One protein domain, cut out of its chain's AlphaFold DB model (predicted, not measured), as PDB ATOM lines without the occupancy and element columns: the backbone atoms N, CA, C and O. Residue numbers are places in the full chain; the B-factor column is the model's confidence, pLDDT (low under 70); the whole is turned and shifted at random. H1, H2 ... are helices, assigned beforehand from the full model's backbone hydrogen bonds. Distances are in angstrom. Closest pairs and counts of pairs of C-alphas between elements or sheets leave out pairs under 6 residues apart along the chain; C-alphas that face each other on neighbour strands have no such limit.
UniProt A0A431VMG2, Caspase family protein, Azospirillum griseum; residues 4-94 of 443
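What this domain is: This is residues 4 to 94 of the 443 residues of the protein "Caspase family protein" of Azospirillum griseum (UniProt A0A431VMG2). One long helix, H5, has H3 and H4 beside it in an up-and-down bundle of three whose centres make a triangle, while H2 packs slantwise on H3 and H5, and H1 packs on H5. Past the last residues of H5, residues 84 to 94 with the short helix H6 stick out as an arm that makes the longest axis. The printed part has 91 residues with six named helices, H1 to H6 in chain order, and no named strand; its class is all helix. It is only just compact, close to loose, with a radius of gyration of the C-alphas of 14.2 A, and it spans 49 by 28 by 22 A.

How they stand to each other: The hub is H5, residues 62 to 83, which touches four other helices. H3, residues 28 to 43, touches it at a shallow tilt of 19 degrees, the same way; their closest C-alphas, of Ala 41 and Gln 79, are 5.9 A apart. H4, residues 48 to 57, touches residues 65 to 72 of H5 alone, at a shallow tilt of 20 degrees, opposite ways, and the two form a hairpin; the closest C-alphas are those of Leu 55 and Thr 65, 6.3 A apart. H3 and H4 are also a hairpin, at 6 degrees, with the C-alphas of Val 33 and Val 51 closest at 5.9 A. H2, residues 15 to 23, forms a hairpin with H3 at a steep tilt of 37 degrees, only just past shallow; the C-alphas of Val 23 and Lys 31 come closest, at 4.5 A. H2 touches residues 71 to 78 of H5 alone, at a steep tilt of 45 degrees, with the C-alphas of Val 15 and Val 75 closest at 6.0 A. H1, residues 4 to 12, touches residues 67 to 74 of H5 alone, at a steep tilt of 39 degrees, the same way; the C-alphas of Lys 7 and Ala 70 are closest, at 6.4 A. H6, residues 85 to 93, and H5 meet only through their link. In H1, H2, H3, H4, H5 and H6 every O i to N i+4 pair is within hydrogen-bond range.

Where its parts are: H5 measures 31.2 A from C-alpha 62 at (152.894, 170.642, 195.619) to C-alpha 83 at (141.089, 184.090, 170.002). H3 measures 22.6 A and H4 14.2 A. H1 begins at C-alpha 4, (140.853, 180.040, 195.149), and H6 ends at C-alpha 93, (125.695, 192.645, 170.744).

The domain as a whole: The two C-alphas farthest apart, of Gly 59 and Glu 94, are 49.2 A apart. Residues 84 to 94 stand free; the body without them spans 34 by 27 by 22 A. The printed part has no cut, and the five links between its helices are tight. The mean pLDDT of the printed part is 90.4, and no printed residue is under 70.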
ATOM      1  N   THR A   4     141.955 179.157 195.550       78.88
ATOM      2  CA  THR A   4     140.853 180.040 195.149       78.88
ATOM      3  C   THR A   4     141.219 181.516 195.320       78.88
ATOM      4  O   THR A   4     141.037 182.304 194.394       78.88
ATOM      5  N   GLU A   5     141.796 181.888 196.466       85.44
ATOM      6  CA  GLU A   5     142.260 183.260 196.719       85.44
ATOM      7  C   GLU A   5     143.390 183.656 195.761       85.44
ATOM      8  O   GLU A   5     143.400 184.768 195.239       85.44
ATOM      9  N   GLN A   6     144.328 182.742 195.485       87.94
ATOM     10  CA  GLN A   6     145.420 182.992 194.540       87.94
ATOM     11  C   GLN A   6     144.889 183.241 193.125       87.94
ATOM     12  O   GLN A   6     145.292 184.202 192.475       87.94
ATOM     13  N   LYS A   7     143.931 182.429 192.659       84.56
ATOM     14  CA  LYS A   7     143.279 182.624 191.357       84.56
ATOM     15  C   LYS A   7     142.564 183.968 191.265       84.56
ATOM     16  O   LYS A   7     142.672 184.620 190.230       84.56
ATOM     17  N   ALA A   8     141.874 184.392 192.323       85.50
ATOM     18  CA  ALA A   8     141.228 185.703 192.366       85.50
ATOM     19  C   ALA A   8     142.254 186.844 192.231       85.50
ATOM     20  O   ALA A   8     142.028 187.791 191.481       85.50
ATOM     21  N   VAL A   9     143.421 186.721 192.874       90.19
ATOM     22  CA  VAL A   9     144.527 187.673 192.689       90.19
ATOM     23  C   VAL A   9     145.079 187.623 191.263       90.19
ATOM     24  O   VAL A   9     145.234 188.660 190.631       90.19
ATOM     25  N   PHE A  10     145.317 186.447 190.682       90.12
ATOM     26  CA  PHE A  10     145.800 186.363 189.297       90.12
ATOM     27  C   PHE A  10     144.806 186.916 188.271       90.12
ATOM     28  O   PHE A  10     145.209 187.398 187.215       90.12
ATOM     29  N   GLN A  11     143.507 186.869 188.562       86.00
ATOM     30  CA  GLN A  11     142.487 187.487 187.718       86.00
ATOM     31  C   GLN A  11     142.580 189.018 187.714       86.00
ATOM     32  O   GLN A  11     142.351 189.613 186.662       86.00
ATOM     33  N   SER A  12     142.959 189.645 188.834       88.94
ATOM     34  CA  SER A  12     143.093 191.105 188.932       88.94
ATOM     35  C   SER A  12     144.415 191.649 188.380       88.94
ATOM     36  O   SER A  12     144.518 192.844 188.106       88.94
ATOM     37  N   VAL A  13     145.418 190.791 188.173       91.94
ATOM     38  CA  VAL A  13     146.717 191.190 187.614       91.94
ATOM     39  C   VAL A  13     146.715 191.044 186.083       91.94
ATOM     40  O   VAL A  13     146.344 189.985 185.563       91.94
ATOM     41  N   PRO A  14     147.172 192.061 185.324       93.94
ATOM     42  CA  PRO A  14     147.361 191.926 183.884       93.94
ATOM     43  C   PRO A  14     148.327 190.785 183.547       93.94
ATOM     44  O   PRO A  14     149.403 190.671 184.136       93.94
ATOM     45  N   VAL A  15     147.991 189.973 182.540       93.25
ATOM     46  CA  VAL A  15     148.842 188.847 182.109       93.25
ATOM     47  C   VAL A  15     150.260 189.297 181.749       93.25
ATOM     48  O   VAL A  15     151.218 188.620 182.106       93.25
ATOM     49  N   ALA A  16     150.413 190.463 181.115       93.44
ATOM     50  CA  ALA A  16     151.727 191.020 180.794       93.44
ATOM     51  C   ALA A  16     152.586 191.252 182.049       93.44
ATOM     52  O   ALA A  16     153.783 190.966 182.029       93.44
ATOM     53  N   THR A  17     151.978 191.705 183.149       95.00
ATOM     54  CA  THR A  17     152.658 191.912 184.433       95.00
ATOM     55  C   THR A  17     153.094 190.583 185.046       95.00
ATOM     56  O   THR A  17     154.243 190.468 185.465       95.00
ATOM     57  N   LEU A  18     152.222 189.564 185.041       93.25
ATOM     58  CA  LEU A  18     152.558 188.218 185.535       93.25
ATOM     59  C   LEU A  18     153.752 187.627 184.773       93.25
ATOM     60  O   LEU A  18     154.728 187.189 185.377       93.25
ATOM     61  N   VAL A  19     153.685 187.651 183.441       95.00
ATOM     62  CA  VAL A  19     154.720 187.072 182.577       95.00
ATOM     63  C   VAL A  19     156.041 187.828 182.715       95.00
ATOM     64  O   VAL A  19     157.076 187.207 182.941       95.00
ATOM     65  N   THR A  20     156.013 189.162 182.643       95.00
ATOM     66  CA  THR A  20     157.223 189.996 182.754       95.00
ATOM     67  C   THR A  20     157.884 189.842 184.122       95.00
ATOM     68  O   THR A  20     159.110 189.772 184.205       95.00
ATOM     69  N   GLY A  21     157.088 189.741 185.191       95.00
ATOM     70  CA  GLY A  21     157.594 189.486 186.539       95.00
ATOM     71  C   GLY A  21     158.351 188.161 186.638       95.00
ATOM     72  O   GLY A  21     159.445 188.126 187.193       95.00
ATOM     73  N   LEU A  22     157.816 187.091 186.043       95.69
ATOM     74  CA  LEU A  22     158.477 185.784 186.014       95.69
ATOM     75  C   LEU A  22     159.748 185.794 185.157       95.69
ATOM     76  O   LEU A  22     160.790 185.343 185.617       95.69
ATOM     77  N   VAL A  23     159.696 186.352 183.944       96.69
ATOM     78  CA  VAL A  23     160.846 186.416 183.017       96.69
ATOM     79  C   VAL A  23     162.032 187.190 183.607       96.69
ATOM     80  O   VAL A  23     163.187 186.840 183.353       96.69
ATOM     81  N   ASN A  24     161.758 188.213 184.416       96.75
ATOM     82  CA  ASN A  24     162.781 189.024 185.079       96.75
ATOM     83  C   ASN A  24     163.123 188.538 186.497       96.75
ATOM     84  O   ASN A  24     163.884 189.203 187.201       96.75
ATOM     85  N   SER A  25     162.571 187.401 186.929       96.06
ATOM     86  CA  SER A  25     162.833 186.854 188.257       96.06
ATOM     87  C   SER A  25     164.308 186.454 188.415       96.06
ATOM     88  O   SER A  25     164.891 185.881 187.488       96.06
ATOM     89  N   PRO A  26     164.925 186.708 189.586       95.25
ATOM     90  CA  PRO A  26     166.248 186.176 189.902       95.25
ATOM     91  C   PRO A  26     166.232 184.657 190.140       95.25
ATOM     92  O   PRO A  26     167.286 184.030 190.082       95.25
ATOM     93  N   ASP A  27     165.060 184.063 190.395       95.38
ATOM     94  CA  ASP A  27     164.882 182.612 190.497       95.38
ATOM     95  C   ASP A  27     164.953 181.978 189.086       95.38
ATOM     96  O   ASP A  27     164.098 182.275 188.239       95.38
ATOM     97  N   PRO A  28     165.940 181.097 188.808       94.81
ATOM     98  CA  PRO A  28     166.109 180.455 187.503       94.81
ATOM     99  C   PRO A  28     164.875 179.679 187.034       94.81
ATOM    100  O   PRO A  28     164.573 179.669 185.839       94.81
ATOM    101  N   VAL A  29     164.148 179.050 187.959       95.25
ATOM    102  CA  VAL A  29     162.979 178.227 187.641       95.25
ATOM    103  C   VAL A  29     161.791 179.120 187.325       95.25
ATOM    104  O   VAL A  29     161.129 178.923 186.305       95.25
ATOM    105  N   ALA A  30     161.575 180.168 188.124       95.31
ATOM    106  CA  ALA A  30     160.576 181.193 187.832       95.31
ATOM    107  C   ALA A  30     160.807 181.828 186.452       95.31
ATOM    108  O   ALA A  30     159.863 181.991 185.678       95.31
ATOM    109  N   LYS A  31     162.070 182.119 186.113       97.00
ATOM    110  CA  LYS A  31     162.471 182.655 184.808       97.00
ATOM    111  C   LYS A  31     162.181 181.692 183.662       97.00
ATOM    112  O   LYS A  31     161.630 182.107 182.639       97.00
ATOM    113  N   GLN A  32     162.503 180.412 183.833       96.00
ATOM    114  CA  GLN A  32     162.209 179.378 182.843       96.00
ATOM    115  C   GLN A  32     160.698 179.225 182.619       96.00
ATOM    116  O   GLN A  32     160.240 179.250 181.475       96.00
ATOM    117  N   VAL A  33     159.911 179.149 183.697       95.88
ATOM    118  CA  VAL A  33     158.443 179.114 183.624       95.88
ATOM    119  C   VAL A  33     157.901 180.390 182.969       95.88
ATOM    120  O   VAL A  33     157.028 180.312 182.107       95.88
ATOM    121  N   GLY A  34     158.466 181.557 183.286       96.06
ATOM    122  CA  GLY A  34     158.141 182.828 182.639       96.06
ATOM    123  C   GLY A  34     158.291 182.782 181.117       96.06
ATOM    124  O   GLY A  34     157.396 183.234 180.408       96.06
ATOM    125  N   GLY A  35     159.361 182.167 180.603       95.56
ATOM    126  CA  GLY A  35     159.563 181.966 179.162       95.56
ATOM    127  C   GLY A  35     158.497 181.073 178.507       95.56
ATOM    128  O   GLY A  35     158.007 181.378 177.413       95.56
ATOM    129  N   LEU A  36     158.073 180.007 179.192       94.62
ATOM    130  CA  LEU A  36     156.991 179.126 178.727       94.62
ATOM    131  C   LEU A  36     155.641 179.859 178.690       94.62
ATOM    132  O   LEU A  36     154.902 179.783 177.702       94.62
ATOM    133  N   LEU A  37     155.332 180.630 179.738       94.12
ATOM    134  CA  LEU A  37     154.118 181.446 179.804       94.12
ATOM    135  C   LEU A  37     154.139 182.569 178.758       94.12
ATOM    136  O   LEU A  37     153.112 182.833 178.137       94.12
ATOM    137  N   GLN A  38     155.296 183.184 178.503       94.38
ATOM    138  CA  GLN A  38     155.463 184.185 177.448       94.38
ATOM    139  C   GLN A  38     155.147 183.606 176.069       94.38
ATOM    140  O   GLN A  38     154.423 184.237 175.298       94.38
ATOM    141  N   THR A  39     155.635 182.397 175.786       90.62
ATOM    142  CA  THR A  39     155.363 181.680 174.531       90.62
ATOM    143  C   THR A  39     153.883 181.322 174.409       90.62
ATOM    144  O   THR A  39     153.286 181.510 173.349       90.62
ATOM    145  N   THR A  40     153.259 180.873 175.502       89.25
ATOM    146  CA  THR A  40     151.814 180.594 175.554       89.25
ATOM    147  C   THR A  40     151.002 181.858 175.258       89.25
ATOM    148  O   THR A  40     150.057 181.820 174.473       89.25
ATOM    149  N   ALA A  41     151.387 182.996 175.842       88.50
ATOM    150  CA  ALA A  41     150.692 184.269 175.673       88.50
ATOM    151  C   ALA A  41     150.771 184.823 174.240       88.50
ATOM    152  O   ALA A  41     149.830 185.481 173.797       88.50
ATOM    153  N   THR A  42     151.882 184.592 173.530       86.56
ATOM    154  CA  THR A  42     152.115 185.138 172.180       86.56
ATOM    155  C   THR A  42     151.664 184.205 171.067       86.56
ATOM    156  O   THR A  42     151.093 184.670 170.088       86.56
ATOM    157  N   SER A  43     151.916 182.902 171.207       80.62
ATOM    158  CA  SER A  43     151.697 181.910 170.145       80.62
ATOM    159  C   SER A  43     150.512 180.976 170.391       80.62
ATOM    160  O   SER A  43     150.155 180.206 169.509       80.62
ATOM    161  N   GLY A  44     149.923 180.984 171.592       76.56
ATOM    162  CA  GLY A  44     148.888 180.019 171.974       76.56
ATOM    163  C   GLY A  44     149.399 178.587 172.171       76.56
ATOM    164  O   GLY A  44     148.598 177.698 172.461       76.56
ATOM    165  N   ARG A  45     150.716 178.344 172.060       79.00
ATOM    166  CA  ARG A  45     151.325 177.031 172.314       79.00
ATOM    167  C   ARG A  45     150.975 176.550 173.724       79.00
ATOM    168  O   ARG A  45     151.212 177.250 174.707       79.00
ATOM    169  N   ALA A  46     150.455 175.330 173.827       77.12
ATOM    170  CA  ALA A  46     150.266 174.672 175.112       77.12
ATOM    171  C   ALA A  46     151.631 174.275 175.704       77.12
ATOM    172  O   ALA A  46     152.416 173.612 175.037       77.12
ATOM    173  N   ALA A  47     151.897 174.680 176.949       82.75
ATOM    174  CA  ALA A  47     153.165 174.451 177.650       82.75
ATOM    175  C   ALA A  47     152.951 173.878 179.065       82.75
ATOM    176  O   ALA A  47     153.825 173.947 179.921       82.75
ATOM    177  N   TYR A  48     151.763 173.343 179.352       84.06
ATOM    178  CA  TYR A  48     151.407 172.891 180.697       84.06
ATOM    179  C   TYR A  48     152.287 171.748 181.201       84.06
ATOM    180  O   TYR A  48     152.820 171.817 182.307       84.06
ATOM    181  N   ALA A  49     152.470 170.718 180.371       81.62
ATOM    182  CA  ALA A  49     153.333 169.586 180.679       81.62
ATOM    183  C   ALA A  49     154.782 170.031 180.924       81.62
ATOM    184  O   ALA A  49     155.416 169.584 181.879       81.62
ATOM    185  N   GLU A  50     155.269 170.974 180.116       88.00
ATOM    186  CA  GLU A  50     156.599 171.572 180.245       88.00
ATOM    187  C   GLU A  50     156.730 172.327 181.574       88.00
ATOM    188  O   GLU A  50     157.686 172.096 182.311       88.00
ATOM    189  N   VAL A  51     155.739 173.150 181.940       90.44
ATOM    190  CA  VAL A  51     155.706 173.851 183.235       90.44
ATOM    191  C   VAL A  51     155.708 172.848 184.393       90.44
ATOM    192  O   VAL A  51     156.540 172.960 185.292       90.44
ATOM    193  N   LYS A  52     154.838 171.828 184.364       88.31
ATOM    194  CA  LYS A  52     154.775 170.774 185.397       88.31
ATOM    195  C   LYS A  52     156.106 170.017 185.512       88.31
ATOM    196  O   LYS A  52     156.567 169.755 186.621       88.31
ATOM    197  N   SER A  53     156.738 169.699 184.382       88.38
ATOM    198  CA  SER A  53     158.030 169.006 184.317       88.38
ATOM    199  C   SER A  53     159.160 169.840 184.929       88.38
ATOM    200  O   SER A  53     159.876 169.343 185.797       88.38
ATOM    201  N   VAL A  54     159.262 171.121 184.558       92.62
ATOM    202  CA  VAL A  54     160.257 172.064 185.101       92.62
ATOM    203  C   VAL A  54     160.140 172.181 186.622       92.62
ATOM    204  O   VAL A  54     161.136 172.053 187.334       92.62
ATOM    205  N   LEU A  55     158.919 172.349 187.139       92.38
ATOM    206  CA  LEU A  55     158.665 172.468 188.579       92.38
ATOM    207  C   LEU A  55     159.014 171.181 189.336       92.38
ATOM    208  O   LEU A  55     159.628 171.233 190.402       92.38
ATOM    209  N   LYS A  56     158.671 170.020 188.759       89.69
ATOM    210  CA  LYS A  56     158.984 168.707 189.333       89.69
ATOM    211  C   LYS A  56     160.490 168.450 189.382       89.69
ATOM    212  O   LYS A  56     160.984 167.980 190.401       89.69
ATOM    213  N   GLN A  57     161.217 168.752 188.306       92.25
ATOM    214  CA  GLN A  57     162.674 168.581 188.242       92.25
ATOM    215  C   GLN A  57     163.401 169.469 189.254       92.25
ATOM    216  O   GLN A  57     164.399 169.050 189.832       92.25
ATOM    217  N   ALA A  58     162.875 170.667 189.500       93.56
ATOM    218  CA  ALA A  58     163.416 171.587 190.486       93.56
ATOM    219  C   ALA A  58     163.015 171.262 191.941       93.56
ATOM    220  O   ALA A  58     163.479 171.934 192.859       93.56
ATOM    221  N   GLY A  59     162.179 170.243 192.172       92.50
ATOM    222  CA  GLY A  59     161.808 169.792 193.515       92.50
ATOM    223  C   GLY A  59     160.880 170.742 194.277       92.50
ATOM    224  O   GLY A  59     160.881 170.718 195.508       92.50
ATOM    225  N   TYR A  60     160.098 171.577 193.578       90.69
ATOM    226  CA  TYR A  60     159.113 172.444 194.230       90.69
ATOM    227  C   TYR A  60     158.035 171.618 194.930       90.69
ATOM    228  O   TYR A  60     157.596 170.575 194.439       90.69
ATOM    229  N   ASP A  61     157.568 172.117 196.071       89.88
ATOM    230  CA  ASP A  61     156.480 171.483 196.801       89.88
ATOM    231  C   ASP A  61     155.151 171.543 196.005       89.88
ATOM    232  O   ASP A  61     154.976 172.378 195.100       89.88
ATOM    233  N   PRO A  62     154.171 170.678 196.328       86.38
ATOM    234  CA  PRO A  62     152.894 170.642 195.619       86.38
ATOM    235  C   PRO A  62     152.095 171.949 195.686       86.38
ATOM    236  O   PRO A  62     151.366 172.266 194.744       86.38
ATOM    237  N   ALA A  63     152.194 172.720 196.775       88.19
ATOM    238  CA  ALA A  63     151.449 173.969 196.900       88.19
ATOM    239  C   ALA A  63     152.018 175.026 195.948       88.19
ATOM    240  O   ALA A  63     151.255 175.618 195.183       88.19
ATOM    241  N   THR A  64     153.343 175.186 195.915       90.38
ATOM    242  CA  THR A  64     154.005 176.111 194.985       90.38
ATOM    243  C   THR A  64     153.813 175.690 193.529       90.38
ATOM    244  O   THR A  64     153.545 176.527 192.665       90.38
ATOM    245  N   THR A  65     153.848 174.384 193.249       89.88
ATOM    246  CA  THR A  65     153.549 173.852 191.911       89.88
ATOM    247  C   THR A  65     152.154 174.279 191.449       89.88
ATOM    248  O   THR A  65     151.997 174.823 190.354       89.88
ATOM    249  N   LYS A  66     151.134 174.131 192.307       88.56
ATOM    250  CA  LYS A  66     149.761 174.557 191.994       88.56
ATOM    251  C   LYS A  66     149.644 176.063 191.749       88.56
ATOM    252  O   LYS A  66     148.867 176.467 190.885       88.56
ATOM    253  N   THR A  67     150.425 176.889 192.441       91.75
ATOM    254  CA  THR A  67     150.481 178.340 192.196       91.75
ATOM    255  C   THR A  67     150.958 178.664 190.778       91.75
ATOM    256  O   THR A  67     150.301 179.429 190.069       91.75
ATOM    257  N   TYR A  68     152.052 178.049 190.318       92.62
ATOM    258  CA  TYR A  68     152.552 178.250 188.951       92.62
ATOM    259  C   TYR A  68     151.576 177.755 187.882       92.62
ATOM    260  O   TYR A  68     151.349 178.441 186.883       92.62
ATOM    261  N   LEU A  69     150.950 176.600 188.108       90.38
ATOM    262  CA  LEU A  69     149.940 176.061 187.200       90.38
ATOM    263  C   LEU A  69     148.691 176.963 187.145       90.38
ATOM    264  O   LEU A  69     148.160 177.211 186.064       90.38
ATOM    265  N   ALA A  70     148.275 177.563 188.266       88.94
ATOM    266  CA  ALA A  70     147.195 178.552 188.284       88.94
ATOM    267  C   ALA A  70     147.553 179.842 187.511       88.94
ATOM    268  O   ALA A  70     146.695 180.404 186.823       88.94
ATOM    269  N   MET A  71     148.813 180.298 187.557       91.69
ATOM    270  CA  MET A  71     149.279 181.404 186.705       91.69
ATOM    271  C   MET A  71     149.234 181.024 185.222       91.69
ATOM    272  O   MET A  71     148.716 181.788 184.408       91.69
ATOM    273  N   TYR A  72     149.702 179.824 184.865       90.38
ATOM    274  CA  TYR A  72     149.603 179.312 183.499       90.38
ATOM    275  C   TYR A  72     148.145 179.286 183.001       90.38
ATOM    276  O   TYR A  72     147.859 179.775 181.907       90.38
ATOM    277  N   GLN A  73     147.203 178.800 183.819       85.38
ATOM    278  CA  GLN A  73     145.770 178.801 183.494       85.38
ATOM    279  C   GLN A  73     145.249 180.212 183.194       85.38
ATOM    280  O   GLN A  73     144.504 180.408 182.232       85.38
ATOM    281  N   ARG A  74     145.652 181.216 183.987       88.69
ATOM    282  CA  ARG A  74     145.274 182.621 183.764       88.69
ATOM    283  C   ARG A  74     145.768 183.138 182.410       88.69
ATOM    284  O   ARG A  74     145.005 183.817 181.719       88.69
ATOM    285  N   VAL A  75     147.006 182.806 182.030       90.94
ATOM    286  CA  VAL A  75     147.589 183.158 180.723       90.94
ATOM    287  C   VAL A  75     146.845 182.460 179.585       90.94
ATOM    288  O   VAL A  75     146.462 183.106 178.611       90.94
ATOM    289  N   ARG A  76     146.576 181.156 179.719       85.94
ATOM    290  CA  ARG A  76     145.846 180.378 178.707       85.94
ATOM    291  C   ARG A  76     144.418 180.889 178.515       85.94
ATOM    292  O   ARG A  76     143.956 180.999 177.383       85.94
ATOM    293  N   ARG A  77     143.729 181.243 179.607       85.19
ATOM    294  CA  ARG A  77     142.384 181.831 179.554       85.19
ATOM    295  C   ARG A  77     142.385 183.149 178.784       85.19
ATOM    296  O   ARG A  77     141.544 183.320 177.917       85.19
ATOM    297  N   GLU A  78     143.343 184.036 179.050       88.44
ATOM    298  CA  GLU A  78     143.490 185.308 178.324       88.44
ATOM    299  C   GLU A  78     143.691 185.095 176.822       88.44
ATOM    300  O   GLU A  78     143.023 185.730 176.009       88.44
ATOM    301  N   GLN A  79     144.600 184.192 176.448       87.25
ATOM    302  CA  GLN A  79     144.868 183.893 175.044       87.25
ATOM    303  C   GLN A  79     143.612 183.353 174.350       87.25
ATOM    304  O   GLN A  79     143.291 183.799 173.250       87.25
ATOM    305  N   ARG A  80     142.856 182.473 175.016       85.94
ATOM    306  CA  ARG A  80     141.585 181.964 174.492       85.94
ATOM    307  C   ARG A  80     140.524 183.058 174.374       85.94
ATOM    308  O   ARG A  80     139.828 183.131 173.372       85.94
ATOM    309  N   THR A  81     140.398 183.935 175.367       88.75
ATOM    310  CA  THR A  81     139.491 185.090 175.284       88.75
ATOM    311  C   THR A  81     139.829 185.968 174.080       88.75
ATOM    312  O   THR A  81     138.926 186.429 173.387       88.75
ATOM    313  N   ARG A  82     141.122 186.159 173.780       89.81
ATOM    314  CA  ARG A  82     141.559 186.892 172.583       89.81
ATOM    315  C   ARG A  82     141.213 186.160 171.293       89.81
ATOM    316  O   ARG A  82     140.719 186.812 170.378       89.81
ATOM    317  N   SER A  83     141.435 184.846 171.213       89.25
ATOM    318  CA  SER A  83     141.089 184.090 170.002       89.25
ATOM    319  C   SER A  83     139.581 184.090 169.750       89.25
ATOM    320  O   SER A  83     139.158 184.252 168.617       89.25
ATOM    321  N   LEU A  84     138.755 184.031 170.797       92.75
ATOM    322  CA  LEU A  84     137.292 184.042 170.683       92.75
ATOM    323  C   LEU A  84     136.678 185.453 170.607       92.75
ATOM    324  O   LEU A  84     135.455 185.595 170.613       92.75
ATOM    325  N   ALA A  85     137.481 186.520 170.530       92.69
ATOM    326  CA  ALA A  85     136.998 187.897 170.656       92.69
ATOM    327  C   ALA A  85     135.954 188.305 169.597       92.69
ATOM    328  O   ALA A  85     135.162 189.219 169.832       92.69
ATOM    329  N   GLY A  86     135.934 187.668 168.421       95.00
ATOM    330  CA  GLY A  86     134.893 187.896 167.415       95.00
ATOM    331  C   GLY A  86     133.530 187.370 167.871       95.00
ATOM    332  O   GLY A  86     132.577 188.141 167.968       95.00
ATOM    333  N   ALA A  87     133.469 186.091 168.242       95.19
ATOM    334  CA  ALA A  87     132.268 185.453 168.768       95.19
ATOM    335  C   ALA A  87     131.772 186.120 170.062       95.19
ATOM    336  O   ALA A  87     130.574 186.334 170.228       95.19
ATOM    337  N   LEU A  88     132.684 186.526 170.952       93.44
ATOM    338  CA  LEU A  88     132.328 187.232 172.188       93.44
ATOM    339  C   LEU A  88     131.721 188.613 171.918       93.44
ATOM    340  O   LEU A  88     130.742 188.981 172.563       93.44
ATOM    341  N   ARG A  89     132.242 189.365 170.936       93.94
ATOM    342  CA  ARG A  89     131.614 190.623 170.499       93.94
ATOM    343  C   ARG A  89     130.224 190.392 169.914       93.94
ATOM    344  O   ARG A  89     129.337 191.198 170.176       93.94
ATOM    345  N   GLN A  90     130.023 189.303 169.165       94.88
ATOM    346  CA  GLN A  90     128.693 188.932 168.682       94.88
ATOM    347  C   GLN A  90     127.739 188.673 169.853       94.88
ATOM    348  O   GLN A  90     126.667 189.255 169.869       94.88
ATOM    349  N   LEU A  91     128.136 187.878 170.852       92.12
ATOM    350  CA  LEU A  91     127.299 187.597 172.028       92.12
ATOM    351  C   LEU A  91     127.017 188.842 172.877       92.12
ATOM    352  O   LEU A  91     125.945 188.957 173.460       92.12
ATOM    353  N   ALA A  92     127.955 189.787 172.943       90.75
ATOM    354  CA  ALA A  92     127.724 191.059 173.621       90.75
ATOM    355  C   ALA A  92     126.677 191.925 172.894       90.75
ATOM    356  O   ALA A  92     125.890 192.605 173.548       90.75
ATOM    357  N   ALA A  93     126.663 191.904 171.556       90.81
ATOM    358  CA  ALA A  93     125.695 192.645 170.744       90.81
ATOM    359  C   ALA A  93     124.335 191.931 170.633       90.81
ATOM    360  O   ALA A  93     123.289 192.575 170.631       90.81
ATOM    361  N   GLU A  94     124.355 190.603 170.550       90.06
ATOM    362  CA  GLU A  94     123.206 189.722 170.374       90.06
ATOM    363  C   GLU A  94     123.351 188.513 171.322       90.06
ATOM    364  O   GLU A  94     123.878 187.467 170.930       90.06
TER     365      GLU A  94